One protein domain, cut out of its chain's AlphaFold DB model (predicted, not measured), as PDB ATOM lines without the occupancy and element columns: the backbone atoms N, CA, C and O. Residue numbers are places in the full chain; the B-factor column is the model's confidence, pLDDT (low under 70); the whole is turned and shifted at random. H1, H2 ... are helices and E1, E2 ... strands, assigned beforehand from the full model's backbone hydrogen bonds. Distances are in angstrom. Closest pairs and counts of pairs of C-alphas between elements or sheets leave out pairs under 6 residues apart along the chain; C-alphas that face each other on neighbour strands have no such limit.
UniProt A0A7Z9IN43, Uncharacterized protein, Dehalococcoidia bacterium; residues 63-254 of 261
ATOM      1  N   VAL A  63      71.301 213.150 318.980       93.25
ATOM      2  CA  VAL A  63      72.613 212.596 318.659       93.25
ATOM      3  C   VAL A  63      72.715 211.206 319.269       93.25
ATOM      4  O   VAL A  63      72.377 211.002 320.435       93.25
ATOM      5  N   ILE A  64      73.201 210.244 318.482       94.94
ATOM      6  CA  ILE A  64      73.473 208.896 318.981       94.94
ATOM      7  C   ILE A  64      74.657 208.956 319.952       94.94
ATOM      8  O   ILE A  64      75.774 209.300 319.556       94.94
ATOM      9  N   ASN A  65      74.414 208.638 321.222       94.06
ATOM     10  CA  ASN A  65      75.448 208.581 322.248       94.06
ATOM     11  C   ASN A  65      76.287 207.282 322.121       94.06
ATOM     12  O   ASN A  65      75.928 206.382 321.357       94.06
ATOM     13  N   PRO A  66      77.412 207.146 322.851       95.31
ATOM     14  CA  PRO A  66      78.252 205.944 322.789       95.31
ATOM     15  C   PRO A  66      77.543 204.631 323.155       95.31
ATOM     16  O   PRO A  66      77.956 203.576 322.679       95.31
ATOM     17  N   ASP A  67      76.479 204.700 323.958       94.69
ATOM     18  CA  ASP A  67      75.663 203.546 324.356       94.69
ATOM     19  C   ASP A  67      74.585 203.192 323.312       94.69
ATOM     20  O   ASP A  67      73.893 202.183 323.439       94.69
ATOM     21  N   GLY A  68      74.470 203.989 322.244       95.00
ATOM     22  CA  GLY A  68      73.575 203.752 321.115       95.00
ATOM     23  C   GLY A  68      72.200 204.414 321.222       95.00
ATOM     24  O   GLY A  68      71.367 204.166 320.351       95.00
ATOM     25  N   TYR A  69      71.953 205.259 322.226       96.69
ATOM     26  CA  TYR A  69      70.692 205.989 322.403       96.69
ATOM     27  C   TYR A  69      70.677 207.309 321.625       96.69
ATOM     28  O   TYR A  69      71.688 207.999 321.554       96.69
ATOM     29  N   CYS A  70      69.520 207.690 321.083       96.00
ATOM     30  CA  CYS A  70      69.275 208.990 320.450       96.00
ATOM     31  C   CYS A  70      68.920 210.014 321.538       96.00
ATOM     32  O   CYS A  70      67.785 210.060 321.999       96.00
ATOM     33  N   ILE A  71      69.910 210.798 321.975       95.81
ATOM     34  CA  ILE A  71      69.766 211.784 323.058       95.81
ATOM     35  C   ILE A  71      69.574 213.178 322.469       95.81
ATOM     36  O   ILE A  71      70.341 213.605 321.604       95.81
ATOM     37  N   PHE A  72      68.548 213.885 322.927       94.69
ATOM     38  CA  PHE A  72      68.152 215.178 322.378       94.69
ATOM     39  C   PHE A  72      69.030 216.322 322.898       94.69
ATOM     40  O   PHE A  72      69.548 216.269 324.010       94.69
ATOM     41  N   LEU A  73      69.173 217.382 322.097       90.81
ATOM     42  CA  LEU A  73      70.047 218.526 322.405       90.81
ATOM     43  C   LEU A  73      69.420 219.585 323.333       90.81
ATOM     44  O   LEU A  73      70.107 220.511 323.765       90.81
ATOM     45  N   GLY A  74      68.116 219.490 323.608       89.38
ATOM     46  CA  GLY A  74      67.411 220.400 324.517       89.38
ATOM     47  C   GLY A  74      67.774 220.209 325.996       89.38
ATOM     48  O   GLY A  74      68.627 219.400 326.345       89.38
ATOM     49  N   ILE A  75      67.091 220.951 326.869       90.69
ATOM     50  CA  ILE A  75      67.279 220.882 328.320       90.69
ATOM     51  C   ILE A  75      66.122 220.052 328.915       90.69
ATOM     52  O   ILE A  75      64.966 220.262 328.519       90.69
ATOM     53  N   PRO A  76      66.404 219.081 329.806       93.75
ATOM     54  CA  PRO A  76      65.364 218.391 330.563       93.75
ATOM     55  C   PRO A  76      64.636 219.370 331.482       93.75
ATOM     56  O   PRO A  76      65.244 220.310 331.990       93.75
ATOM     57  N   HIS A  77      63.352 219.125 331.726       96.06
ATOM     58  CA  HIS A  77      62.611 219.874 332.740       96.06
ATOM     59  C   HIS A  77      63.205 219.585 334.119       96.06
ATOM     60  O   HIS A  77      63.466 218.422 334.437       96.06
ATOM     61  N   GLY A  78      63.415 220.620 334.927       96.25
ATOM     62  CA  GLY A  78      64.031 220.510 336.247       96.25
ATOM     63  C   GLY A  78      63.143 219.848 337.301       96.25
ATOM     64  O   GLY A  78      63.666 219.351 338.297       96.25
ATOM     65  N   ALA A  79      61.825 219.826 337.089       97.62
ATOM     66  CA  ALA A  79      60.865 219.206 337.995       97.62
ATOM     67  C   ALA A  79      59.705 218.519 337.260       97.62
ATOM     68  O   ALA A  79      59.331 218.899 336.149       97.62
ATOM     69  N   GLY A  80      59.095 217.532 337.916       97.94
ATOM     70  CA  GLY A  80      57.957 216.778 337.392       97.94
ATOM     71  C   GLY A  80      57.132 216.122 338.494       97.94
ATOM     72  O   GLY A  80      57.557 216.048 339.650       97.94
ATOM     73  N   LEU A  81      55.936 215.645 338.147       98.44
ATOM     74  CA  LEU A  81      55.116 214.862 339.067       98.44
ATOM     75  C   LEU A  81      55.749 213.484 339.281       98.44
ATOM     76  O   LEU A  81      55.945 212.732 338.325       98.44
ATOM     77  N   LYS A  82      56.010 213.119 340.539       98.12
ATOM     78  CA  LYS A  82      56.392 211.749 340.882       98.12
ATOM     79  C   LYS A  82      55.203 210.811 340.613       98.12
ATOM     80  O   LYS A  82      54.130 211.050 341.182       98.12
ATOM     81  N   PRO A  83      55.370 209.752 339.798       95.81
ATOM     82  CA  PRO A  83      54.268 208.886 339.386       95.81
ATOM     83  C   PRO A  83      53.404 208.389 340.544       95.81
ATOM     84  O   PRO A  83      53.916 207.946 341.571       95.81
ATOM     85  N   ASN A  84      52.082 208.421 340.352       93.75
ATOM     86  CA  ASN A  84      51.081 207.937 341.312       93.75
ATOM     87  C   ASN A  84      51.107 208.649 342.686       93.75
ATOM     88  O   ASN A  84      50.706 208.071 343.698       93.75
ATOM     89  N   THR A  85      51.580 209.897 342.737       96.75
ATOM     90  CA  THR A  85      51.581 210.745 343.939       96.75
ATOM     91  C   THR A  85      51.093 212.160 343.614       96.75
ATOM     92  O   THR A  85      50.888 212.484 342.450       96.75
ATOM     93  N   ASP A  86      50.986 213.015 344.636       97.19
ATOM     94  CA  ASP A  86      50.762 214.462 344.489       97.19
ATOM     95  C   ASP A  86      52.049 215.276 344.725       97.19
ATOM     96  O   ASP A  86      51.991 216.433 345.145       97.19
ATOM     97  N   HIS A  87      53.224 214.667 344.549       98.44
ATOM     98  CA  HIS A  87      54.514 215.290 344.842       98.44
ATOM     99  C   HIS A  87      55.208 215.745 343.562       98.44
ATOM    100  O   HIS A  87      55.567 214.920 342.723       98.44
ATOM    101  N   ILE A  88      55.467 217.046 343.453       98.69
ATOM    102  CA  ILE A  88      56.432 217.562 342.488       98.69
ATOM    103  C   ILE A  88      57.829 217.357 343.061       98.69
ATOM    104  O   ILE A  88      58.109 217.767 344.193       98.69
ATOM    105  N   VAL A  89      58.687 216.712 342.281       98.56
ATOM    106  CA  VAL A  89      60.067 216.394 342.646       98.56
ATOM    107  C   VAL A  89      61.041 216.924 341.600       98.56
ATOM    108  O   VAL A  89      60.651 217.132 340.450       98.56
ATOM    109  N   ASP A  90      62.291 217.151 341.999       97.44
ATOM    110  CA  ASP A  90      63.395 217.377 341.062       97.44
ATOM    111  C   ASP A  90      63.983 216.055 340.528       97.44
ATOM    112  O   ASP A  90      63.519 214.962 340.865       97.44
ATOM    113  N   GLY A  91      65.020 216.156 339.690       91.31
ATOM    114  CA  GLY A  91      65.724 214.999 339.124       91.31
ATOM    115  C   GLY A  91      66.450 214.106 340.143       91.31
ATOM    116  O   GLY A  91      66.809 212.984 339.800       91.31
ATOM    117  N   ASP A  92      66.639 214.560 341.388       93.81
ATOM    118  CA  ASP A  92      67.190 213.762 342.495       93.81
ATOM    119  C   ASP A  92      66.069 213.163 343.382       93.81
ATOM    120  O   ASP A  92      66.326 212.663 344.482       93.81
ATOM    121  N   GLU A  93      64.816 213.218 342.918       94.75
ATOM    122  CA  GLU A  93      63.592 212.852 343.641       94.75
ATOM    123  C   GLU A  93      63.337 213.647 344.936       94.75
ATOM    124  O   GLU A  93      62.586 213.206 345.821       94.75
ATOM    125  N   VAL A  94      63.925 214.836 345.079       98.12
ATOM    126  CA  VAL A  94      63.682 215.689 346.245       98.12
ATOM    127  C   VAL A  94      62.318 216.352 346.108       98.12
ATOM    128  O   VAL A  94      62.023 217.013 345.117       98.12
ATOM    129  N   PHE A  95      61.474 216.206 347.132       98.31
ATOM    130  CA  PHE A  95      60.179 216.883 347.197       98.31
ATOM    131  C   PHE A  95      60.336 218.408 347.158       98.31
ATOM    132  O   PHE A  95      61.004 218.992 348.015       98.31
ATOM    133  N   LEU A  96      59.644 219.047 346.215       98.38
ATOM    134  CA  LEU A  96      59.630 220.497 346.046       98.38
ATOM    135  C   LEU A  96      58.326 221.111 346.561       98.38
ATOM    136  O   LEU A  96      58.359 222.045 347.366       98.38
ATOM    137  N   PHE A  97      57.177 220.631 346.084       98.06
ATOM    138  CA  PHE A  97      55.839 221.122 346.441       98.06
ATOM    139  C   PHE A  97      54.743 220.141 346.013       98.06
ATOM    140  O   PHE A  97      55.018 219.140 345.349       98.06
ATOM    141  N   SER A  98      53.501 220.395 346.428       97.31
ATOM    142  CA  SER A  98      52.364 219.568 346.031       97.31
ATOM    143  C   SER A  98      51.906 219.889 344.607       97.31
ATOM    144  O   SER A  98      51.983 221.032 344.163       97.31
ATOM    145  N   MET A  99      51.347 218.895 343.915       96.50
ATOM    146  CA  MET A  99      50.679 219.054 342.620       96.50
ATOM    147  C   MET A  99      49.613 220.163 342.651       96.50
ATOM    148  O   MET A  99      49.495 220.934 341.709       96.50
ATOM    149  N   ASN A 100      48.887 220.330 343.758       94.25
ATOM    150  CA  ASN A 100      47.866 221.382 343.868       94.25
ATOM    151  C   ASN A 100      48.441 222.809 343.886       94.25
ATOM    152  O   ASN A 100      47.690 223.770 343.748       94.25
ATOM    153  N   GLU A 101      49.753 222.947 344.074       95.94
ATOM    154  CA  GLU A 101      50.476 224.221 344.069       95.94
ATOM    155  C   GLU A 101      51.282 224.406 342.773       95.94
ATOM    156  O   GLU A 101      52.031 225.372 342.660       95.94
ATOM    157  N   ALA A 102      51.225 223.467 341.824       96.94
ATOM    158  CA  ALA A 102      52.113 223.472 340.667       96.94
ATOM    159  C   ALA A 102      51.487 224.188 339.468       96.94
ATOM    160  O   ALA A 102      50.377 223.873 339.040       96.94
ATOM    161  N   VAL A 103      52.257 225.096 338.874       97.31
ATOM    162  CA  VAL A 103      51.949 225.721 337.585       97.31
ATOM    163  C   VAL A 103      53.132 225.553 336.648       97.31
ATOM    164  O   VAL A 103      54.285 225.584 337.073       97.31
ATOM    165  N   ALA A 104      52.843 225.388 335.363       97.12
ATOM    166  CA  ALA A 104      53.866 225.401 334.331       97.12
ATOM    167  C   ALA A 104      54.182 226.853 333.951       97.12
ATOM    168  O   ALA A 104      53.263 227.646 333.735       97.12
ATOM    169  N   VAL A 105      55.463 227.196 333.863       96.88
ATOM    170  CA  VAL A 105      55.969 228.527 333.509       96.88
ATOM    171  C   VAL A 105      56.934 228.437 332.335       96.88
ATOM    172  O   VAL A 105      57.574 227.409 332.148       96.88
ATOM    173  N   ASN A 106      57.060 229.503 331.550       94.75
ATOM    174  CA  ASN A 106      58.082 229.586 330.506       94.75
ATOM    175  C   ASN A 106      59.464 229.954 331.089       94.75
ATOM    176  O   ASN A 106      59.612 230.253 332.274       94.75
ATOM    177  N   SER A 107      60.474 230.047 330.219       91.38
ATOM    178  CA  SER A 107      61.838 230.458 330.599       91.38
ATOM    179  C   SER A 107      61.971 231.858 331.232       91.38
ATOM    180  O   SER A 107      62.998 232.154 331.839       91.38
ATOM    181  N   ALA A 108      60.959 232.725 331.101       94.06
ATOM    182  CA  ALA A 108      60.899 234.028 331.768       94.06
ATOM    183  C   ALA A 108      60.200 233.965 333.144       94.06
ATOM    184  O   ALA A 108      60.125 234.978 333.838       94.06
ATOM    185  N   GLY A 109      59.711 232.789 333.552       93.94
ATOM    186  CA  GLY A 109      58.954 232.579 334.787       93.94
ATOM    187  C   GLY A 109      57.478 232.971 334.682       93.94
ATOM    188  O   GLY A 109      56.801 233.063 335.704       93.94
ATOM    189  N   GLU A 110      56.964 233.219 333.476       95.44
ATOM    190  CA  GLU A 110      55.560 233.573 333.262       95.44
ATOM    191  C   GLU A 110      54.704 232.307 333.189       95.44
ATOM    192  O   GLU A 110      55.068 231.359 332.489       95.44
ATOM    193  N   ILE A 111      53.552 232.302 333.868       95.38
ATOM    194  CA  ILE A 111      52.607 231.178 333.845       95.38
ATOM    195  C   ILE A 111      52.161 230.911 332.410       95.38
ATOM    196  O   ILE A 111      51.666 231.800 331.709       95.38
ATOM    197  N   LEU A 112      52.330 229.662 331.982       94.75
ATOM    198  CA  LEU A 112      51.911 229.218 330.667       94.75
ATOM    199  C   LEU A 112      50.399 229.320 330.542       94.75
ATOM    200  O   LEU A 112      49.649 228.725 331.310       94.75
ATOM    201  N   GLN A 113      49.969 230.038 329.515       91.50
ATOM    202  CA  GLN A 113      48.599 229.970 329.037       91.50
ATOM    203  C   GLN A 113      48.405 228.657 328.283       91.50
ATOM    204  O   GLN A 113      49.298 228.238 327.537       91.50
ATOM    205  N   ALA A 114      47.245 228.033 328.466       86.75
ATOM    206  CA  ALA A 114      46.871 226.842 327.725       86.75
ATOM    207  C   ALA A 114      46.715 227.133 326.224       86.75
ATOM    208  O   ALA A 114      46.240 228.198 325.828       86.75
ATOM    209  N   ARG A 115      47.159 226.188 325.393       87.62
ATOM    210  CA  ARG A 115      47.127 226.248 323.923       87.62
ATOM    211  C   ARG A 115      47.344 224.850 323.350       87.62
ATOM    212  O   ARG A 115      47.901 223.993 324.032       87.62
ATOM    213  N   GLY A 116      46.939 224.640 322.100       84.25
ATOM    214  CA  GLY A 116      47.084 223.407 321.317       84.25
ATOM    215  C   GLY A 116      48.523 223.093 320.909       84.25
ATOM    216  O   GLY A 116      48.777 222.662 319.789       84.25
ATOM    217  N   THR A 117      49.482 223.358 321.794       83.50
ATOM    218  CA  THR A 117      50.905 223.092 321.591       83.50
ATOM    219  C   THR A 117      51.452 222.314 322.783       83.50
ATOM    220  O   THR A 117      51.076 222.625 323.916       83.50
ATOM    221  N   PRO A 118      52.364 221.355 322.564       79.31
ATOM    222  CA  PRO A 118      52.975 220.597 323.648       79.31
ATOM    223  C   PRO A 118      53.910 221.457 324.506       79.31
ATOM    224  O   PRO A 118      54.173 222.622 324.210       79.31
ATOM    225  N   ALA A 119      54.452 220.843 325.558       83.62
ATOM    226  CA  ALA A 119      55.533 221.412 326.352       83.62
ATOM    227  C   ALA A 119      56.771 221.734 325.507       83.62
ATOM    228  O   ALA A 119      57.216 220.914 324.695       83.62
ATOM    229  N   PHE A 120      57.361 222.902 325.747       86.38
ATOM    230  CA  PHE A 120      58.561 223.362 325.065       86.38
ATOM    231  C   PHE A 120      59.801 223.238 325.945       86.38
ATOM    232  O   PHE A 120      59.759 223.256 327.174       86.38
ATOM    233  N   ASN A 121      60.954 223.162 325.284       86.12
ATOM    234  CA  ASN A 121      62.238 223.315 325.953       86.12
ATOM    235  C   ASN A 121      62.309 224.665 326.697       86.12
ATOM    236  O   ASN A 121      62.158 225.720 326.074       86.12
ATOM    237  N   GLY A 122      62.604 224.615 327.996       87.75
ATOM    238  CA  GLY A 122      62.665 225.778 328.883       87.75
ATOM    239  C   GLY A 122      61.367 226.083 329.633       87.75
ATOM    240  O   GLY A 122      61.359 227.038 330.409       87.75
ATOM    241  N   ASP A 123      60.302 225.308 329.418       95.00
ATOM    242  CA  ASP A 123      59.162 225.311 330.332       95.00
ATOM    243  C   ASP A 123      59.546 224.603 331.640       95.00
ATOM    244  O   ASP A 123      60.282 223.621 331.621       95.00
ATOM    245  N   GLU A 124      59.055 225.078 332.778       97.25
ATOM    246  CA  GLU A 124      59.376 224.540 334.105       97.25
ATOM    247  C   GLU A 124      58.146 224.502 335.008       97.25
ATOM    248  O   GLU A 124      57.130 225.129 334.711       97.25
ATOM    249  N   LEU A 125      58.223 223.770 336.121       97.88
ATOM    250  CA  LEU A 125      57.206 223.841 337.171       97.88
ATOM    251  C   LEU A 125      57.619 224.849 338.241       97.88
ATOM    252  O   LEU A 125      58.730 224.811 338.768       97.88
ATOM    253  N   ALA A 126      56.687 225.714 338.615       97.12
ATOM    254  CA  ALA A 126      56.836 226.653 339.713       97.12
ATOM    255  C   ALA A 126      55.719 226.460 340.740       97.12
ATOM    256  O   ALA A 126      54.617 226.014 340.415       97.12
ATOM    257  N   ARG A 127      56.008 226.834 341.989       96.69
ATOM    258  CA  ARG A 127      55.000 226.887 343.046       96.69
ATOM    259  C   ARG A 127      54.150 228.147 342.891       96.69
ATOM    260  O   ARG A 127      54.689 229.252 342.838       96.69
ATOM    261  N   HIS A 128      52.838 227.987 342.922       94.00
ATOM    262  CA  HIS A 128      51.847 229.049 342.909       94.00
ATOM    263  C   HIS A 128      50.755 228.736 343.938       94.00
ATOM    264  O   HIS A 128      50.210 227.638 343.964       94.00
ATOM    265  N   LEU A 129      50.484 229.690 344.831       85.31
ATOM    266  CA  LEU A 129      49.570 229.522 345.972       85.31
ATOM    267  C   LEU A 129      48.260 230.303 345.813       85.31
ATOM    268  O   LEU A 129      47.398 230.225 346.687       85.31
ATOM    269  N   GLU A 130      48.136 231.111 344.759       76.00
ATOM    270  CA  GLU A 130      46.948 231.929 344.552       76.00
ATOM    271  C   GLU A 130      45.834 231.082 343.932       76.00
ATOM    272  O   GLU A 130      46.059 230.285 343.023       76.00
ATOM    273  N   ASP A 131      44.622 231.253 344.455       70.31
ATOM    274  CA  ASP A 131      43.419 230.647 343.899       70.31
ATOM    275  C   ASP A 131      42.769 231.635 342.923       70.31
ATOM    276  O   ASP A 131      42.750 232.845 343.158       70.31
ATOM    277  N   GLY A 132      42.262 231.119 341.809       85.19
ATOM    278  CA  GLY A 132      41.761 231.940 340.702       85.19
ATOM    279  C   GLY A 132      41.778 231.237 339.349       85.19
ATOM    280  O   GLY A 132      41.092 231.681 338.434       85.19
ATOM    281  N   MET A 133      42.507 230.122 339.244       91.88
ATOM    282  CA  MET A 133      42.454 229.245 338.078       91.88
ATOM    283  C   MET A 133      41.147 228.451 338.045       91.88
ATOM    284  O   MET A 133      40.696 227.904 339.059       91.88
ATOM    285  N   THR A 134      40.580 228.357 336.852       93.88
ATOM    286  CA  THR A 134      39.495 227.443 336.504       93.88
ATOM    287  C   THR A 134      39.948 225.983 336.607       93.88
ATOM    288  O   THR A 134      41.142 225.681 336.628       93.88
ATOM    289  N   ASP A 135      38.990 225.055 336.642       94.62
ATOM    290  CA  ASP A 135      39.296 223.620 336.674       94.62
ATOM    291  C   ASP A 135      40.068 223.169 335.422       94.62
ATOM    292  O   ASP A 135      40.981 222.353 335.528       94.62
ATOM    293  N   ASP A 136      39.776 223.759 334.256       95.69
ATOM    294  CA  ASP A 136      40.491 223.481 333.006       95.69
ATOM    295  C   ASP A 136      41.955 223.960 333.054       95.69
ATOM    296  O   ASP A 136      42.857 223.249 332.612       95.69
ATOM    297  N   GLU A 137      42.227 225.134 333.634       94.81
ATOM    298  CA  GLU A 137      43.598 225.642 333.818       94.81
ATOM    299  C   GLU A 137      44.388 224.794 334.826       94.81
ATOM    300  O   GLU A 137      45.553 224.463 334.595       94.81
ATOM    301  N   LYS A 138      43.740 224.371 335.921       95.19
ATOM    302  CA  LYS A 138      44.332 223.438 336.892       95.19
ATOM    303  C   LYS A 138      44.654 222.096 336.229       95.19
ATOM    304  O   LYS A 138      45.750 221.560 336.412       95.19
ATOM    305  N   ALA A 139      43.735 221.572 335.420       96.31
ATOM    306  CA  ALA A 139      43.937 220.340 334.669       96.31
ATOM    307  C   ALA A 139      45.069 220.476 333.638       96.31
ATOM    308  O   ALA A 139      45.898 219.572 333.535       96.31
ATOM    309  N   PHE A 140      45.173 221.616 332.945       96.75
ATOM    310  CA  PHE A 140      46.281 221.913 332.035       96.75
ATOM    311  C   PHE A 140      47.639 221.823 332.736       96.75
ATOM    312  O   PHE A 140      48.518 221.082 332.291       96.75
ATOM    313  N   HIS A 141      47.810 222.511 333.865       97.00
ATOM    314  CA  HIS A 141      49.070 222.462 334.606       97.00
ATOM    315  C   HIS A 141      49.372 221.069 335.172       97.00
ATOM    316  O   HIS A 141      50.535 220.656 335.190       97.00
ATOM    317  N   ARG A 142      48.344 220.299 335.545       97.50
ATOM    318  CA  ARG A 142      48.508 218.892 335.930       97.50
ATOM    319  C   ARG A 142      48.969 218.007 334.782       97.50
ATOM    320  O   ARG A 142      49.879 217.204 334.985       97.50
ATOM    321  N   VAL A 143      48.426 218.182 333.579       97.94
ATOM    322  CA  VAL A 143      48.924 217.474 332.390       97.94
ATOM    323  C   VAL A 143      50.386 217.827 332.126       97.94
ATOM    324  O   VAL A 143      51.182 216.924 331.890       97.94
ATOM    325  N   MET A 144      50.776 219.100 332.244       98.00
ATOM    326  CA  MET A 144      52.176 219.509 332.074       98.00
ATOM    327  C   MET A 144      53.098 218.819 333.086       98.00
ATOM    328  O   MET A 144      54.103 218.228 332.696       98.00
ATOM    329  N   ALA A 145      52.712 218.797 334.363       98.19
ATOM    330  CA  ALA A 145      53.491 218.138 335.408       98.19
ATOM    331  C   ALA A 145      53.657 216.623 335.190       98.19
ATOM    332  O   ALA A 145      54.682 216.067 335.583       98.19
ATOM    333  N   ILE A 146      52.688 215.963 334.546       98.44
ATOM    334  CA  ILE A 146      52.765 214.540 334.176       98.44
ATOM    335  C   ILE A 146      53.589 214.333 332.898       98.44
ATOM    336  O   ILE A 146      54.376 213.392 332.804       98.44
ATOM    337  N   MET A 147      53.435 215.207 331.903       98.25
ATOM    338  CA  MET A 147      54.098 215.061 330.606       98.25
ATOM    339  C   MET A 147      55.589 215.417 330.648       98.25
ATOM    340  O   MET A 147      56.355 214.853 329.867       98.25
ATOM    341  N   PHE A 148      56.028 216.298 331.551       98.06
ATOM    342  CA  PHE A 148      57.444 216.664 331.712       98.06
ATOM    343  C   PHE A 148      58.356 215.461 332.007       98.06
ATOM    344  O   PHE A 148      59.315 215.263 331.258       98.06
ATOM    345  N   PRO A 149      58.079 214.609 333.014       98.19
ATOM    346  CA  PRO A 149      58.916 213.440 333.268       98.19
ATOM    347  C   PRO A 149      58.804 212.374 332.161       98.19
ATOM    348  O   PRO A 149      59.804 211.739 331.839       98.19
ATOM    349  N   ILE A 150      57.653 212.226 331.487       98.50
ATOM    350  CA  ILE A 150      57.531 211.350 330.296       98.50
ATOM    351  C   ILE A 150      58.445 211.843 329.164       98.50
ATOM    352  O   ILE A 150      59.141 211.053 328.519       98.50
ATOM    353  N   ARG A 151      58.462 213.160 328.927       97.75
ATOM    354  CA  ARG A 151      59.352 213.810 327.964       97.75
ATOM    355  C   ARG A 151      60.814 213.589 328.337       97.75
ATOM    356  O   ARG A 151      61.592 213.188 327.471       97.75
ATOM    357  N   ASN A 152      61.178 213.799 329.601       97.44
ATOM    358  CA  ASN A 152      62.549 213.601 330.061       97.44
ATOM    359  C   ASN A 152      63.017 212.150 329.873       97.44
ATOM    360  O   ASN A 152      64.091 211.922 329.303       97.44
ATOM    361  N   ALA A 153      62.167 211.185 330.232       97.88
ATOM    362  CA  ALA A 153      62.428 209.759 330.063       97.88
ATOM    363  C   ALA A 153      62.749 209.386 328.608       97.88
ATOM    364  O   ALA A 153      63.728 208.689 328.350       97.88
ATOM    365  N   LEU A 154      61.960 209.871 327.644       97.94
ATOM    366  CA  LEU A 154      62.178 209.566 326.226       97.94
ATOM    367  C   LEU A 154      63.360 210.325 325.615       97.94
ATOM    368  O   LEU A 154      64.051 209.779 324.756       97.94
ATOM    369  N   MET A 155      63.576 211.580 326.012       96.62
ATOM    370  CA  MET A 155      64.511 212.471 325.321       96.62
ATOM    371  C   MET A 155      65.926 212.478 325.909       96.62
ATOM    372  O   MET A 155      66.890 212.726 325.179       96.62
ATOM    373  N   TYR A 156      66.066 212.237 327.212       95.88
ATOM    374  CA  TYR A 156      67.323 212.474 327.930       95.88
ATOM    375  C   TYR A 156      67.765 211.281 328.777       95.88
ATOM    376  O   TYR A 156      68.962 211.013 328.871       95.88
ATOM    377  N   GLU A 157      66.820 210.543 329.355       96.50
ATOM    378  CA  GLU A 157      67.100 209.564 330.417       96.50
ATOM    379  C   GLU A 157      66.903 208.107 329.974       96.50
ATOM    380  O   GLU A 157      67.066 207.181 330.766       96.50
ATOM    381  N   ILE A 158      66.605 207.873 328.693       97.75
ATOM    382  CA  ILE A 158      66.182 206.567 328.161       97.75
ATOM    383  C   ILE A 158      67.148 205.408 328.466       97.75
ATOM    384  O   ILE A 158      66.740 204.245 328.548       97.75
ATOM    385  N   GLY A 159      68.436 205.705 328.654       96.81
ATOM    386  CA  GLY A 159      69.437 204.715 329.043       96.81
ATOM    387  C   GLY A 159      69.187 204.109 330.423       96.81
ATOM    388  O   GLY A 159      69.322 202.894 330.578       96.81
ATOM    389  N   GLU A 160      68.735 204.931 331.368       95.88
ATOM    390  CA  GLU A 160      68.548 204.578 332.777       95.88
ATOM    391  C   GLU A 160      67.126 204.086 333.068       95.88
ATOM    392  O   GLU A 160      66.941 203.217 333.916       95.88
ATOM    393  N   VAL A 161      66.129 204.570 332.319       97.88
ATOM    394  CA  VAL A 161      64.723 204.204 332.538       97.88
ATOM    395  C   VAL A 161      64.486 202.718 332.242       97.88
ATOM    396  O   VAL A 161      64.778 202.202 331.148       97.88
ATOM    397  N   SER A 162      63.932 202.020 333.232       98.19
ATOM    398  CA  SER A 162      63.454 200.641 333.142       98.19
ATOM    399  C   SER A 162      62.015 200.560 332.618       98.19
ATOM    400  O   SER A 162      61.271 201.537 332.613       98.19
ATOM    401  N   HIS A 163      61.578 199.363 332.210       98.19
ATOM    402  CA  HIS A 163      60.180 199.144 331.810       98.19
ATOM    403  C   HIS A 163      59.184 199.437 332.935       98.19
ATOM    404  O   HIS A 163      58.100 199.939 332.662       98.19
ATOM    405  N   THR A 164      59.540 199.124 334.183       98.25
ATOM    406  CA  THR A 164      58.660 199.361 335.332       98.25
ATOM    407  C   THR A 164      58.482 200.854 335.573       98.25
ATOM    408  O   THR A 164      57.353 201.315 335.691       98.25
ATOM    409  N   GLU A 165      59.579 201.614 335.578       98.12
ATOM    410  CA  GLU A 165      59.529 203.075 335.724       98.12
ATOM    411  C   GLU A 165      58.767 203.716 334.563       98.12
ATOM    412  O   GLU A 165      57.949 204.605 334.777       98.12
ATOM    413  N   TRP A 166      58.964 203.226 333.335       98.69
ATOM    414  CA  TRP A 166      58.188 203.674 332.182       98.69
ATOM    415  C   TRP A 166      56.685 203.424 332.350       98.69
ATOM    416  O   TRP A 166      55.883 204.330 332.124       98.69
ATOM    417  N   ASP A 167      56.291 202.220 332.771       98.56
ATOM    418  CA  ASP A 167      54.887 201.866 332.997       98.56
ATOM    419  C   ASP A 167      54.242 202.720 334.102       98.56
ATOM    420  O   ASP A 167      53.051 203.041 334.013       98.56
ATOM    421  N   GLU A 168      55.014 203.102 335.123       98.31
ATOM    422  CA  GLU A 168      54.583 204.033 336.166       98.31
ATOM    423  C   GLU A 168      54.434 205.458 335.627       98.31
ATOM    424  O   GLU A 168      53.393 206.076 335.849       98.31
ATOM    425  N   LEU A 169      55.418 205.959 334.873       98.38
ATOM    426  CA  LEU A 169      55.389 207.289 334.254       98.38
ATOM    427  C   LEU A 169      54.163 207.483 333.359       98.38
ATOM    428  O   LEU A 169      53.539 208.542 333.377       98.38
ATOM    429  N   VAL A 170      53.792 206.458 332.588       98.62
ATOM    430  CA  VAL A 170      52.676 206.545 331.634       98.62
ATOM    431  C   VAL A 170      51.349 206.001 332.173       98.62
ATOM    432  O   VAL A 170      50.417 205.771 331.390       98.62
ATOM    433  N   SER A 171      51.225 205.787 333.487       98.31
ATOM    434  CA  SER A 171      50.030 205.193 334.105       98.31
ATOM    435  C   SER A 171      48.760 206.018 333.849       98.31
ATOM    436  O   SER A 171      47.720 205.457 333.493       98.31
ATOM    437  N   GLU A 172      48.861 207.346 333.918       98.25
ATOM    438  CA  GLU A 172      47.771 208.292 333.649       98.25
ATOM    439  C   GLU A 172      47.305 208.251 332.186       98.25
ATOM    440  O   GLU A 172      46.104 208.309 331.905       98.25
ATOM    441  N   LEU A 173      48.245 208.075 331.248       98.38
ATOM    442  CA  LEU A 173      47.928 207.890 329.831       98.38
ATOM    443  C   LEU A 173      47.252 206.533 329.598       98.38
ATOM    444  O   LEU A 173      46.277 206.432 328.854       98.38
ATOM    445  N   LYS A 174      47.750 205.480 330.258       97.88
ATOM    446  CA  LYS A 174      47.202 204.119 330.178       97.88
ATOM    447  C   LYS A 174      45.784 204.034 330.727       97.88
ATOM    448  O   LYS A 174      44.949 203.388 330.102       97.88
ATOM    449  N   MET A 175      45.504 204.691 331.851       97.19
ATOM    450  CA  MET A 175      44.164 204.745 332.449       97.19
ATOM    451  C   MET A 175      43.116 205.273 331.459       97.19
ATOM    452  O   MET A 175      41.966 204.849 331.494       97.19
ATOM    453  N   ARG A 176      43.539 206.157 330.549       97.19
ATOM    454  CA  ARG A 176      42.690 206.840 329.566       97.19
ATOM    455  C   ARG A 176      42.768 206.247 328.160       97.19
ATOM    456  O   ARG A 176      42.147 206.763 327.243       97.19
ATOM    457  N   GLY A 177      43.541 205.176 327.967       96.94
ATOM    458  CA  GLY A 177      43.759 204.569 326.649       96.94
ATOM    459  C   GLY A 177      44.545 205.452 325.663       96.94
ATOM    460  O   GLY A 177      44.594 205.169 324.462       96.94
ATOM    461  N   ILE A 178      45.199 206.516 326.141       97.56
ATOM    462  CA  ILE A 178      45.889 207.504 325.303       97.56
ATOM    463  C   ILE A 178      47.150 206.890 324.715       97.56
ATOM    464  O   ILE A 178      48.094 206.609 325.450       97.56
ATOM    465  N   LYS A 179      47.205 206.722 323.389       96.75
ATOM    466  CA  LYS A 179      48.334 206.092 322.679       96.75
ATOM    467  C   LYS A 179      48.496 204.591 322.994       96.75
ATOM    468  O   LYS A 179      49.609 204.086 323.098       96.75
ATOM    469  N   ASP A 180      47.393 203.845 323.096       95.62
ATOM    470  CA  ASP A 180      47.398 202.373 323.277       95.62
ATOM    471  C   ASP A 180      47.927 201.574 322.079       95.62
ATOM    472  O   ASP A 180      48.297 200.407 322.214       95.62
ATOM    473  N   LYS A 181      47.889 202.170 320.887       95.50
ATOM    474  CA  LYS A 181      48.103 201.472 319.619       95.50
ATOM    475  C   LYS A 181      49.265 202.081 318.859       95.50
ATOM    476  O   LYS A 181      49.514 203.280 318.951       95.50
ATOM    477  N   THR A 182      49.882 201.241 318.045       97.19
ATOM    478  CA  THR A 182      50.913 201.600 317.075       97.19
ATOM    479  C   THR A 182      50.404 201.278 315.684       97.19
ATOM    480  O   THR A 182      49.733 200.263 315.483       97.19
ATOM    481  N   PHE A 183      50.735 202.131 314.727       95.94
ATOM    482  CA  PHE A 183      50.515 201.888 313.313       95.94
ATOM    483  C   PHE A 183      51.738 202.385 312.546       95.94
ATOM    484  O   PHE A 183      52.080 203.560 312.621       95.94
ATOM    485  N   THR A 184      52.419 201.486 311.837       94.62
ATOM    486  CA  THR A 184      53.671 201.787 311.113       94.62
ATOM    487  C   THR A 184      53.633 201.352 309.646       94.62
ATOM    488  O   THR A 184      54.672 201.312 308.991       94.62
ATOM    489  N   ASP A 185      52.447 201.006 309.139       95.06
ATOM    490  CA  ASP A 185      52.230 200.542 307.762       95.06
ATOM    491  C   ASP A 185      51.776 201.681 306.826       95.06
ATOM    492  O   ASP A 185      51.299 201.445 305.714       95.06
ATOM    493  N   GLY A 186      51.880 202.926 307.285       92.25
ATOM    494  CA  GLY A 186      51.541 204.117 306.527       92.25
ATOM    495  C   GLY A 186      52.494 204.369 305.357       92.25
ATOM    496  O   GLY A 186      53.674 204.013 305.390       92.25
ATOM    497  N   ALA A 187      51.974 204.999 304.302       91.38
ATOM    498  CA  ALA A 187      52.737 205.270 303.082       91.38
ATOM    499  C   ALA A 187      53.808 206.352 303.287       91.38
ATOM    500  O   ALA A 187      54.829 206.357 302.594       91.38
ATOM    501  N   THR A 188      53.578 207.266 304.228       86.88
ATOM    502  CA  THR A 188      54.500 208.339 304.598       86.88
ATOM    503  C   THR A 188      54.832 208.287 306.093       86.88
ATOM    504  O   THR A 188      54.041 207.766 306.878       86.88
ATOM    505  N   PRO A 189      55.964 208.870 306.538       82.62
ATOM    506  CA  PRO A 189      56.268 208.973 307.966       82.62
ATOM    507  C   PRO A 189      55.157 209.644 308.787       82.62
ATOM    508  O   PRO A 189      54.910 209.230 309.913       82.62
ATOM    509  N   LYS A 190      54.437 210.623 308.211       83.06
ATOM    510  CA  LYS A 190      53.312 211.296 308.882       83.06
ATOM    511  C   LYS A 190      52.157 210.338 309.186       83.06
ATOM    512  O   LYS A 190      51.471 210.537 310.183       83.06
ATOM    513  N   ASP A 191      51.969 209.295 308.386       87.50
ATOM    514  CA  ASP A 191      50.896 208.313 308.578       87.50
ATOM    515  C   ASP A 191      51.202 207.323 309.711       87.50
ATOM    516  O   ASP A 191      50.304 206.639 310.197       87.50
ATOM    517  N   ASN A 192      52.462 207.248 310.144       91.94
ATOM    518  CA  ASN A 192      52.912 206.319 311.171       91.94
ATOM    519  C   ASN A 192      52.846 206.960 312.555       91.94
ATOM    520  O   ASN A 192      53.111 208.151 312.721       91.94
ATOM    521  N   TYR A 193      52.507 206.178 313.572       94.81
ATOM    522  CA  TYR A 193      52.546 206.613 314.961       94.81
ATOM    523  C   TYR A 193      52.832 205.438 315.893       94.81
ATOM    524  O   TYR A 193      52.356 204.320 315.689       94.81
ATOM    525  N   TYR A 194      53.565 205.720 316.965       97.88
ATOM    526  CA  TYR A 194      53.846 204.754 318.019       97.88
ATOM    527  C   TYR A 194      52.902 204.931 319.202       97.88
ATOM    528  O   TYR A 194      52.530 206.051 319.554       97.88
ATOM    529  N   GLY A 195      52.504 203.815 319.803       98.31
ATOM    530  CA  GLY A 195      51.853 203.769 321.103       98.31
ATOM    531  C   GLY A 195      52.870 203.776 322.244       98.31
ATOM    532  O   GLY A 195      54.070 203.633 322.017       98.31
ATOM    533  N   ARG A 196      52.391 203.890 323.488       98.50
ATOM    534  CA  ARG A 196      53.229 204.045 324.695       98.50
ATOM    535  C   ARG A 196      54.264 202.937 324.863       98.50
ATOM    536  O   ARG A 196      55.378 203.202 325.289       98.50
ATOM    537  N   LYS A 197      53.905 201.692 324.539       98.25
ATOM    538  CA  LYS A 197      54.847 200.571 324.621       98.25
ATOM    539  C   LYS A 197      55.922 200.687 323.542       98.25
ATOM    540  O   LYS A 197      57.103 200.689 323.851       98.25
ATOM    541  N   ASP A 198      55.511 200.800 322.285       98.19
ATOM    542  CA  ASP A 198      56.449 200.699 321.169       98.19
ATOM    543  C   ASP A 198      57.335 201.943 321.025       98.19
ATOM    544  O   ASP A 198      58.472 201.802 320.583       98.19
ATOM    545  N   ILE A 199      56.887 203.136 321.446       98.50
ATOM    546  CA  ILE A 199      57.765 204.321 321.461       98.50
ATOM    547  C   ILE A 199      58.937 204.134 322.426       98.50
ATOM    548  O   ILE A 199      60.062 204.516 322.113       98.50
ATOM    549  N   PHE A 200      58.698 203.484 323.568       98.56
ATOM    550  CA  PHE A 200      59.749 203.172 324.526       98.56
ATOM    551  C   PHE A 200      60.738 202.159 323.949       98.56
ATOM    552  O   PHE A 200      61.942 202.364 324.050       98.56
ATOM    553  N   GLU A 201      60.260 201.123 323.254       98.06
ATOM    554  CA  GLU A 201      61.135 200.159 322.565       98.06
ATOM    555  C   GLU A 201      61.985 200.824 321.471       98.06
ATOM    556  O   GLU A 201      63.176 200.531 321.332       98.06
ATOM    557  N   VAL A 202      61.383 201.736 320.701       96.81
ATOM    558  CA  VAL A 202      62.082 202.532 319.681       96.81
ATOM    559  C   VAL A 202      63.164 203.396 320.325       96.81
ATOM    560  O   VAL A 202      64.289 203.428 319.828       96.81
ATOM    561  N   ALA A 203      62.863 204.036 321.455       97.81
ATOM    562  CA  ALA A 203      63.809 204.880 322.175       97.81
ATOM    563  C   ALA A 203      64.930 204.075 322.866       97.81
ATOM    564  O   ALA A 203      66.093 204.485 322.816       97.81
ATOM    565  N   LYS A 204      64.630 202.895 323.433       97.75
ATOM    566  CA  LYS A 204      65.637 201.979 324.012       97.75
ATOM    567  C   LYS A 204      66.565 201.382 322.960       97.75
ATOM    568  O   LYS A 204      67.692 201.019 323.286       97.75
ATOM    569  N   ASN A 205      66.112 201.236 321.716       96.19
ATOM    570  CA  ASN A 205      66.926 200.673 320.645       96.19
ATOM    571  C   ASN A 205      66.651 201.364 319.299       96.19
ATOM    572  O   ASN A 205      66.017 200.773 318.413       96.19
ATOM    573  N   PRO A 206      67.194 202.577 319.089       94.81
ATOM    574  CA  PRO A 206      66.970 203.330 317.859       94.81
ATOM    575  C   PRO A 206      67.702 202.717 316.655       94.81
ATOM    576  O   PRO A 206      67.468 203.118 315.517       94.81
ATOM    577  N   LYS A 207      68.595 201.732 316.860       93.06
ATOM    578  CA  LYS A 207      69.389 201.071 315.800       93.06
ATOM    579  C   LYS A 207      70.169 202.070 314.934       93.06
ATOM    580  O   LYS A 207      70.265 201.904 313.717       93.06
ATOM    581  N   GLY A 208      70.693 203.122 315.565       88.81
ATOM    582  CA  GLY A 208      71.417 204.208 314.899       88.81
ATOM    583  C   GLY A 208      70.542 205.122 314.035       88.81
ATOM    584  O   GLY A 208      71.084 205.900 313.253       88.81
ATOM    585  N   LYS A 209      69.211 205.021 314.137       89.50
ATOM    586  CA  LYS A 209      68.282 205.928 313.465       89.50
ATOM    587  C   LYS A 209      68.032 207.164 314.312       89.50
ATOM    588  O   LYS A 209      67.976 207.096 315.536       89.50
ATOM    589  N   ASP A 210      67.823 208.268 313.620       90.44
ATOM    590  CA  ASP A 210      67.205 209.443 314.202       90.44
ATOM    591  C   ASP A 210      65.707 209.167 314.414       90.44
ATOM    592  O   ASP A 210      64.995 208.857 313.455       90.44
ATOM    593  N   ILE A 211      65.262 209.222 315.671       93.62
ATOM    594  CA  ILE A 211      63.878 208.952 316.097       93.62
ATOM    595  C   ILE A 211      63.171 210.226 316.576       93.62
ATOM    596  O   ILE A 211      62.120 210.143 317.215       93.62
ATOM    597  N   HIS A 212      63.731 211.415 316.304       92.94
ATOM    598  CA  HIS A 212      63.184 212.659 316.844       92.94
ATOM    599  C   HIS A 212      61.724 212.877 316.446       92.94
ATOM    600  O   HIS A 212      60.903 213.205 317.296       92.94
ATOM    601  N   HIS A 213      61.374 212.630 315.181       92.00
ATOM    602  CA  HIS A 213      59.998 212.764 314.713       92.00
ATOM    603  C   HIS A 213      59.045 211.808 315.437       92.00
ATOM    604  O   HIS A 213      57.950 212.219 315.808       92.00
ATOM    605  N   ASP A 214      59.467 210.567 315.682       94.94
ATOM    606  CA  ASP A 214      58.642 209.556 316.347       94.94
ATOM    607  C   ASP A 214      58.346 209.946 317.803       94.94
ATOM    608  O   ASP A 214      57.201 209.876 318.254       94.94
ATOM    609  N   VAL A 215      59.373 210.407 318.526       96.00
ATOM    610  CA  VAL A 215      59.262 210.849 319.927       96.00
ATOM    611  C   VAL A 215      58.462 212.141 320.037       96.00
ATOM    612  O   VAL A 215      57.550 212.217 320.859       96.00
ATOM    613  N   MET A 216      58.756 213.144 319.204       93.75
ATOM    614  CA  MET A 216      58.055 214.431 319.245       93.75
ATOM    615  C   MET A 216      56.575 214.263 318.910       93.75
ATOM    616  O   MET A 216      55.732 214.771 319.646       93.75
ATOM    617  N   LYS A 217      56.255 213.468 317.883       94.00
ATOM    618  CA  LYS A 217      54.869 213.151 317.534       94.00
ATOM    619  C   LYS A 217      54.151 212.420 318.668       94.00
ATOM    620  O   LYS A 217      53.012 212.746 318.984       94.00
ATOM    621  N   PHE A 218      54.805 211.443 319.305       96.94
ATOM    622  CA  PHE A 218      54.217 210.758 320.457       96.94
ATOM    623  C   PHE A 218      53.911 211.727 321.604       96.94
ATOM    624  O   PHE A 218      52.811 211.667 322.147       96.94
ATOM    625  N   LEU A 219      54.857 212.596 321.971       96.75
ATOM    626  CA  LEU A 219      54.704 213.540 323.081       96.75
ATOM    627  C   LEU A 219      53.624 214.590 322.807       96.75
ATOM    628  O   LEU A 219      52.846 214.907 323.707       96.75
ATOM    629  N   GLU A 220      53.562 215.095 321.576       94.56
ATOM    630  CA  GLU A 220      52.538 216.038 321.133       94.56
ATOM    631  C   GLU A 220      51.143 215.422 321.205       94.56
ATOM    632  O   GLU A 220      50.283 215.923 321.931       94.56
ATOM    633  N   GLU A 221      50.939 214.285 320.538       95.56
ATOM    634  CA  GLU A 221      49.644 213.607 320.538       95.56
ATOM    635  C   GLU A 221      49.253 213.146 321.949       95.56
ATOM    636  O   GLU A 221      48.112 213.329 322.361       95.56
ATOM    637  N   ALA A 222      50.183 212.586 322.730       97.31
ATOM    638  CA  ALA A 222      49.897 212.154 324.096       97.31
ATOM    639  C   ALA A 222      49.453 213.323 324.986       97.31
ATOM    640  O   ALA A 222      48.464 213.184 325.702       97.31
ATOM    641  N   GLY A 223      50.148 214.463 324.926       97.00
ATOM    642  CA  GLY A 223      49.804 215.644 325.716       97.00
ATOM    643  C   GLY A 223      48.449 216.232 325.325       97.00
ATOM    644  O   GLY A 223      47.615 216.479 326.197       97.00
ATOM    645  N   LEU A 224      48.191 216.398 324.025       95.88
ATOM    646  CA  LEU A 224      46.926 216.950 323.534       95.88
ATOM    647  C   LEU A 224      45.745 216.020 323.823       95.88
ATOM    648  O   LEU A 224      44.722 216.472 324.337       95.88
ATOM    649  N   TYR A 225      45.891 214.716 323.577       96.75
ATOM    650  CA  TYR A 225      44.833 213.747 323.871       96.75
ATOM    651  C   TYR A 225      44.560 213.677 325.373       96.75
ATOM    652  O   TYR A 225      43.411 213.522 325.785       96.75
ATOM    653  N   PHE A 226      45.595 213.843 326.202       97.75
ATOM    654  CA  PHE A 226      45.419 213.916 327.644       97.75
ATOM    655  C   PHE A 226      44.595 215.134 328.047       97.75
ATOM    656  O   PHE A 226      43.590 214.959 328.734       97.75
ATOM    657  N   LEU A 227      44.932 216.328 327.548       97.12
ATOM    658  CA  LEU A 227      44.121 217.527 327.777       97.12
ATOM    659  C   LEU A 227      42.663 217.295 327.366       97.12
ATOM    660  O   LEU A 227      41.770 217.490 328.183       97.12
ATOM    661  N   CYS A 228      42.420 216.742 326.175       96.25
ATOM    662  CA  CYS A 228      41.067 216.434 325.710       96.25
ATOM    663  C   CYS A 228      40.268 215.525 326.667       96.25
ATOM    664  O   CYS A 228      39.048 215.667 326.747       96.25
ATOM    665  N   HIS A 229      40.910 214.612 327.405       97.62
ATOM    666  CA  HIS A 229      40.224 213.778 328.400       97.62
ATOM    667  C   HIS A 229      39.858 214.521 329.686       97.62
ATOM    668  O   HIS A 229      38.841 214.189 330.297       97.62
ATOM    669  N   VAL A 230      40.701 215.450 330.134       97.06
ATOM    670  CA  VAL A 230      40.624 216.022 331.490       97.06
ATOM    671  C   VAL A 230      40.086 217.445 331.529       97.06
ATOM    672  O   VAL A 230      39.895 217.978 332.619       97.06
ATOM    673  N   THR A 231      39.811 218.042 330.371       96.69
ATOM    674  CA  THR A 231      39.242 219.387 330.255       96.69
ATOM    675  C   THR A 231      37.863 219.379 329.597       96.69
ATOM    676  O   THR A 231      37.430 218.405 328.961       96.69
ATOM    677  N   SER A 232      37.164 220.504 329.711       96.56
ATOM    678  CA  SER A 232      35.874 220.746 329.071       96.56
ATOM    679  C   SER A 232      35.946 220.720 327.537       96.56
ATOM    680  O   SER A 232      37.016 220.797 326.928       96.56
ATOM    681  N   ASP A 233      34.786 220.617 326.886       94.75
ATOM    682  CA  ASP A 233      34.687 220.694 325.419       94.75
ATOM    683  C   ASP A 233      35.038 222.093 324.893       94.75
ATOM    684  O   ASP A 233      35.652 222.216 323.839       94.75
ATOM    685  N   ASN A 234      34.733 223.149 325.659       94.94
ATOM    686  CA  ASN A 234      35.136 224.517 325.318       94.94
ATOM    687  C   ASN A 234      36.662 224.658 325.298       94.94
ATOM    688  O   ASN A 234      37.214 225.330 324.428       94.94
ATOM    689  N   PHE A 235      37.345 224.008 326.241       95.19
ATOM    690  CA  PHE A 235      38.800 223.950 326.234       95.19
ATOM    691  C   PHE A 235      39.317 223.138 325.040       95.19
ATOM    692  O   PHE A 235      40.264 223.563 324.389       95.19
ATOM    693  N   GLY A 236      38.655 222.028 324.693       93.69
ATOM    694  CA  GLY A 236      38.947 221.266 323.473       93.69
ATOM    695  C   GLY A 236      38.867 222.118 322.200       93.69
ATOM    696  O   GLY A 236      39.790 222.091 321.390       93.69
ATOM    697  N   GLN A 237      37.836 222.960 322.073       93.94
ATOM    698  CA  GLN A 237      37.725 223.915 320.964       93.94
ATOM    699  C   GLN A 237      38.899 224.904 320.946       93.94
ATOM    700  O   GLN A 237      39.470 225.160 319.892       93.94
ATOM    701  N   MET A 238      39.314 225.418 322.109       94.88
ATOM    702  CA  MET A 238      40.497 226.281 322.207       94.88
ATOM    703  C   MET A 238      41.772 225.558 321.745       94.88
ATOM    704  O   MET A 238      42.592 226.162 321.047       94.88
ATOM    705  N   LEU A 239      41.940 224.273 322.083       93.62
ATOM    706  CA  LEU A 239      43.075 223.480 321.604       93.62
ATOM    707  C   LEU A 239      43.072 223.381 320.079       93.62
ATOM    708  O   LEU A 239      44.108 223.644 319.478       93.62
ATOM    709  N   GLN A 240      41.927 223.083 319.460       93.75
ATOM    710  CA  GLN A 240      41.784 223.066 318.000       93.75
ATOM    711  C   GLN A 240      42.118 224.433 317.383       93.75
ATOM    712  O   GLN A 240      42.940 224.517 316.472       93.75
ATOM    713  N   ASP A 241      41.525 225.510 317.904       93.44
ATOM    714  CA  ASP A 241      41.680 226.870 317.372       93.44
ATOM    715  C   ASP A 241      43.134 227.368 317.430       93.44
ATOM    716  O   ASP A 241      43.536 228.248 316.664       93.44
ATOM    717  N   THR A 242      43.928 226.814 318.350       92.44
ATOM    718  CA  THR A 242      45.326 227.196 318.580       92.44
ATOM    719  C   THR A 242      46.337 226.135 318.136       92.44
ATOM    720  O   THR A 242      47.541 226.365 318.283       92.44
ATOM    721  N   HIS A 243      45.893 225.009 317.563       91.00
ATOM    722  CA  HIS A 243      46.779 223.945 317.090       91.00
ATOM    723  C   HIS A 243      47.477 224.363 315.783       91.00
ATOM    724  O   HIS A 243      46.800 224.639 314.788       91.00
ATOM    725  N   PRO A 244      48.826 224.374 315.718       87.19
ATOM    726  CA  PRO A 244      49.538 224.832 314.520       87.19
ATOM    727  C   PRO A 244      49.239 224.054 313.232       87.19
ATOM    728  O   PRO A 244      49.342 224.623 312.146       87.19
ATOM    729  N   GLU A 245      48.882 222.770 313.330       85.38
ATOM    730  CA  GLU A 245      48.535 221.949 312.166       85.38
ATOM    731  C   GLU A 245      47.084 222.153 311.685       85.38
ATOM    732  O   GLU A 245      46.740 221.724 310.582       85.38
ATOM    733  N   GLY A 246      46.243 222.832 312.473       82.81
ATOM    734  CA  GLY A 246      44.866 223.181 312.109       82.81
ATOM    735  C   GLY A 246      43.875 222.012 312.076       82.81
ATOM    736  O   GLY A 246      42.799 222.158 311.494       82.81
ATOM    737  N   HIS A 247      44.224 220.862 312.659       89.25
ATOM    738  CA  HIS A 247      43.299 219.745 312.888       89.25
ATOM    739  C   HIS A 247      42.770 219.748 314.331       89.25
ATOM    740  O   HIS A 247      43.288 220.459 315.193       89.25
ATOM    741  N   ASP A 248      41.708 218.977 314.580       92.38
ATOM    742  CA  ASP A 248      41.117 218.816 315.909       92.38
ATOM    743  C   ASP A 248      41.789 217.645 316.647       92.38
ATOM    744  O   ASP A 248      41.522 216.481 316.329       92.38
ATOM    745  N   PRO A 249      42.632 217.916 317.661       91.69
ATOM    746  CA  PRO A 249      43.310 216.849 318.378       91.69
ATOM    747  C   PRO A 249      42.339 215.999 319.212       91.69
ATOM    748  O   PRO A 249      42.622 214.831 319.474       91.69
ATOM    749  N   CYS A 250      41.195 216.545 319.632       93.06
ATOM    750  CA  CYS A 250      40.198 215.809 320.403       93.06
ATOM    751  C   CYS A 250      39.358 214.885 319.509       93.06
ATOM    752  O   CYS A 250      39.000 213.783 319.942       93.06
ATOM    753  N   GLU A 251      39.098 215.279 318.259       92.56
ATOM    754  CA  GLU A 251      38.519 214.391 317.242       92.56
ATOM    755  C   GLU A 251      39.497 213.261 316.879       92.56
ATOM    756  O   GLU A 251      39.119 212.082 316.877       92.56
ATOM    757  N   ASP A 252      40.773 213.591 316.656       90.75
ATOM    758  CA  ASP A 252      41.822 212.622 316.305       90.75
ATOM    759  C   ASP A 252      42.083 211.596 317.413       90.75
ATOM    760  O   ASP A 252      42.320 210.410 317.137       90.75
ATOM    761  N   ALA A 253      41.960 212.028 318.671       88.38
ATOM    762  CA  ALA A 253      42.031 211.165 319.843       88.38
ATOM    763  C   ALA A 253      40.926 210.092 319.861       88.38
ATOM    764  O   ALA A 253      41.079 209.067 320.531       88.38
ATOM    765  N   LYS A 254      39.822 210.302 319.122       88.88
ATOM    766  CA  LYS A 254      38.652 209.406 319.052       88.88
ATOM    767  C   LYS A 254      38.110 209.052 320.439       88.88
ATOM    768  O   LYS A 254      37.747 207.902 320.704       88.88
TER     769      LYS A 254
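This is residues 63 to 254 of the 261 residues of an uncharacterized protein of Dehalococcoidia bacterium (UniProt A0A7Z9IN43). Two long helices, H1 and H5, lie side by side and run opposite ways as the core; two small sheets, E2-E3-E4 and E5-E6, pack on H1 and are partly face to face, their strands crossed. H2 packs on the later part of H1, H4 on H5 near its start, and H6 and H7 on H5 toward its end. The 192 printed residues hold six named strands, then seven named helices; both sheets are antiparallel and the class is mixed, helices and strands. The whole is compact, with a radius of gyration of the C-alphas of 16.2 A, and rounded, spanning 48 by 38 by 30 A.

Start at residues 63 to 64, which pair antiparallel with residues 70 to 71 of E1, residues 70 to 72; E1 pairs with no named strand. Next come E2, residues 79 to 81, E3, 87 to 90, and E4, 95 to 98, a meander, each strand the antiparallel neighbour of the one before; look for N 80 and O 89 at 3.0 A and N 88 and O 97 at 2.9 A. E5, 102 to 105, and E6, 124 to 127, form a hairpin, with N 105 and O 124 at 2.8 A. The two sheets make a sandwich, two sheets face to face, their best planes 34 degrees apart. H1, residues 135 to 155, stands at the level of the sheet E2 E3 E4, its height 1.3 A; the closest C-alphas of E2 and H1 are those of Gly 80 and Ala 145, 5.1 A. H1 has a kink of 27 degrees near residue 149. H2, 163 to 169, touches H1 at Leu 169 and Ile 150, their closest C-alphas 6.1 A apart. H3, 171 to 175, is near H1. The hub is H5, 212 to 230; it touches H1 at a shallow tilt of 24 degrees, opposite ways, the closest C-alphas those of Ala 139 and Val 230, 6.3 A. H5 also touches H4, 196 to 204, at Val 215 and Ile 199, 6.9 A between C-alphas; H6, 233 to 242, at Cys 228 and Gly 236, 5.7 A; and H7, 249 to 252, at Cys 228 and Cys 250, 5.4 A. Every O i to N i+4 pair is within hydrogen-bond range in H2, H3, H5 and H6, against 15 of 17 in H1 and 4 of 5 in H4; H7 is too short for such a pair.

Find C-alpha 70 at (69.275, 208.990, 320.450), where E1 begins. H1 runs 29.8 A from C-alpha 135 at (39.296, 223.620, 336.674); H5 runs 27.1 A, H6 14.2 A and H4 12.6 A. H7 ends at C-alpha 252, (41.822, 212.622, 316.305).

The C-alphas farthest apart are those of Glu 130 and Ala 187, 49.6 A. The printed part has no cut; the links E5 to E6 and H3 to H4 are long, and no printed residue is under 70 in pLDDT.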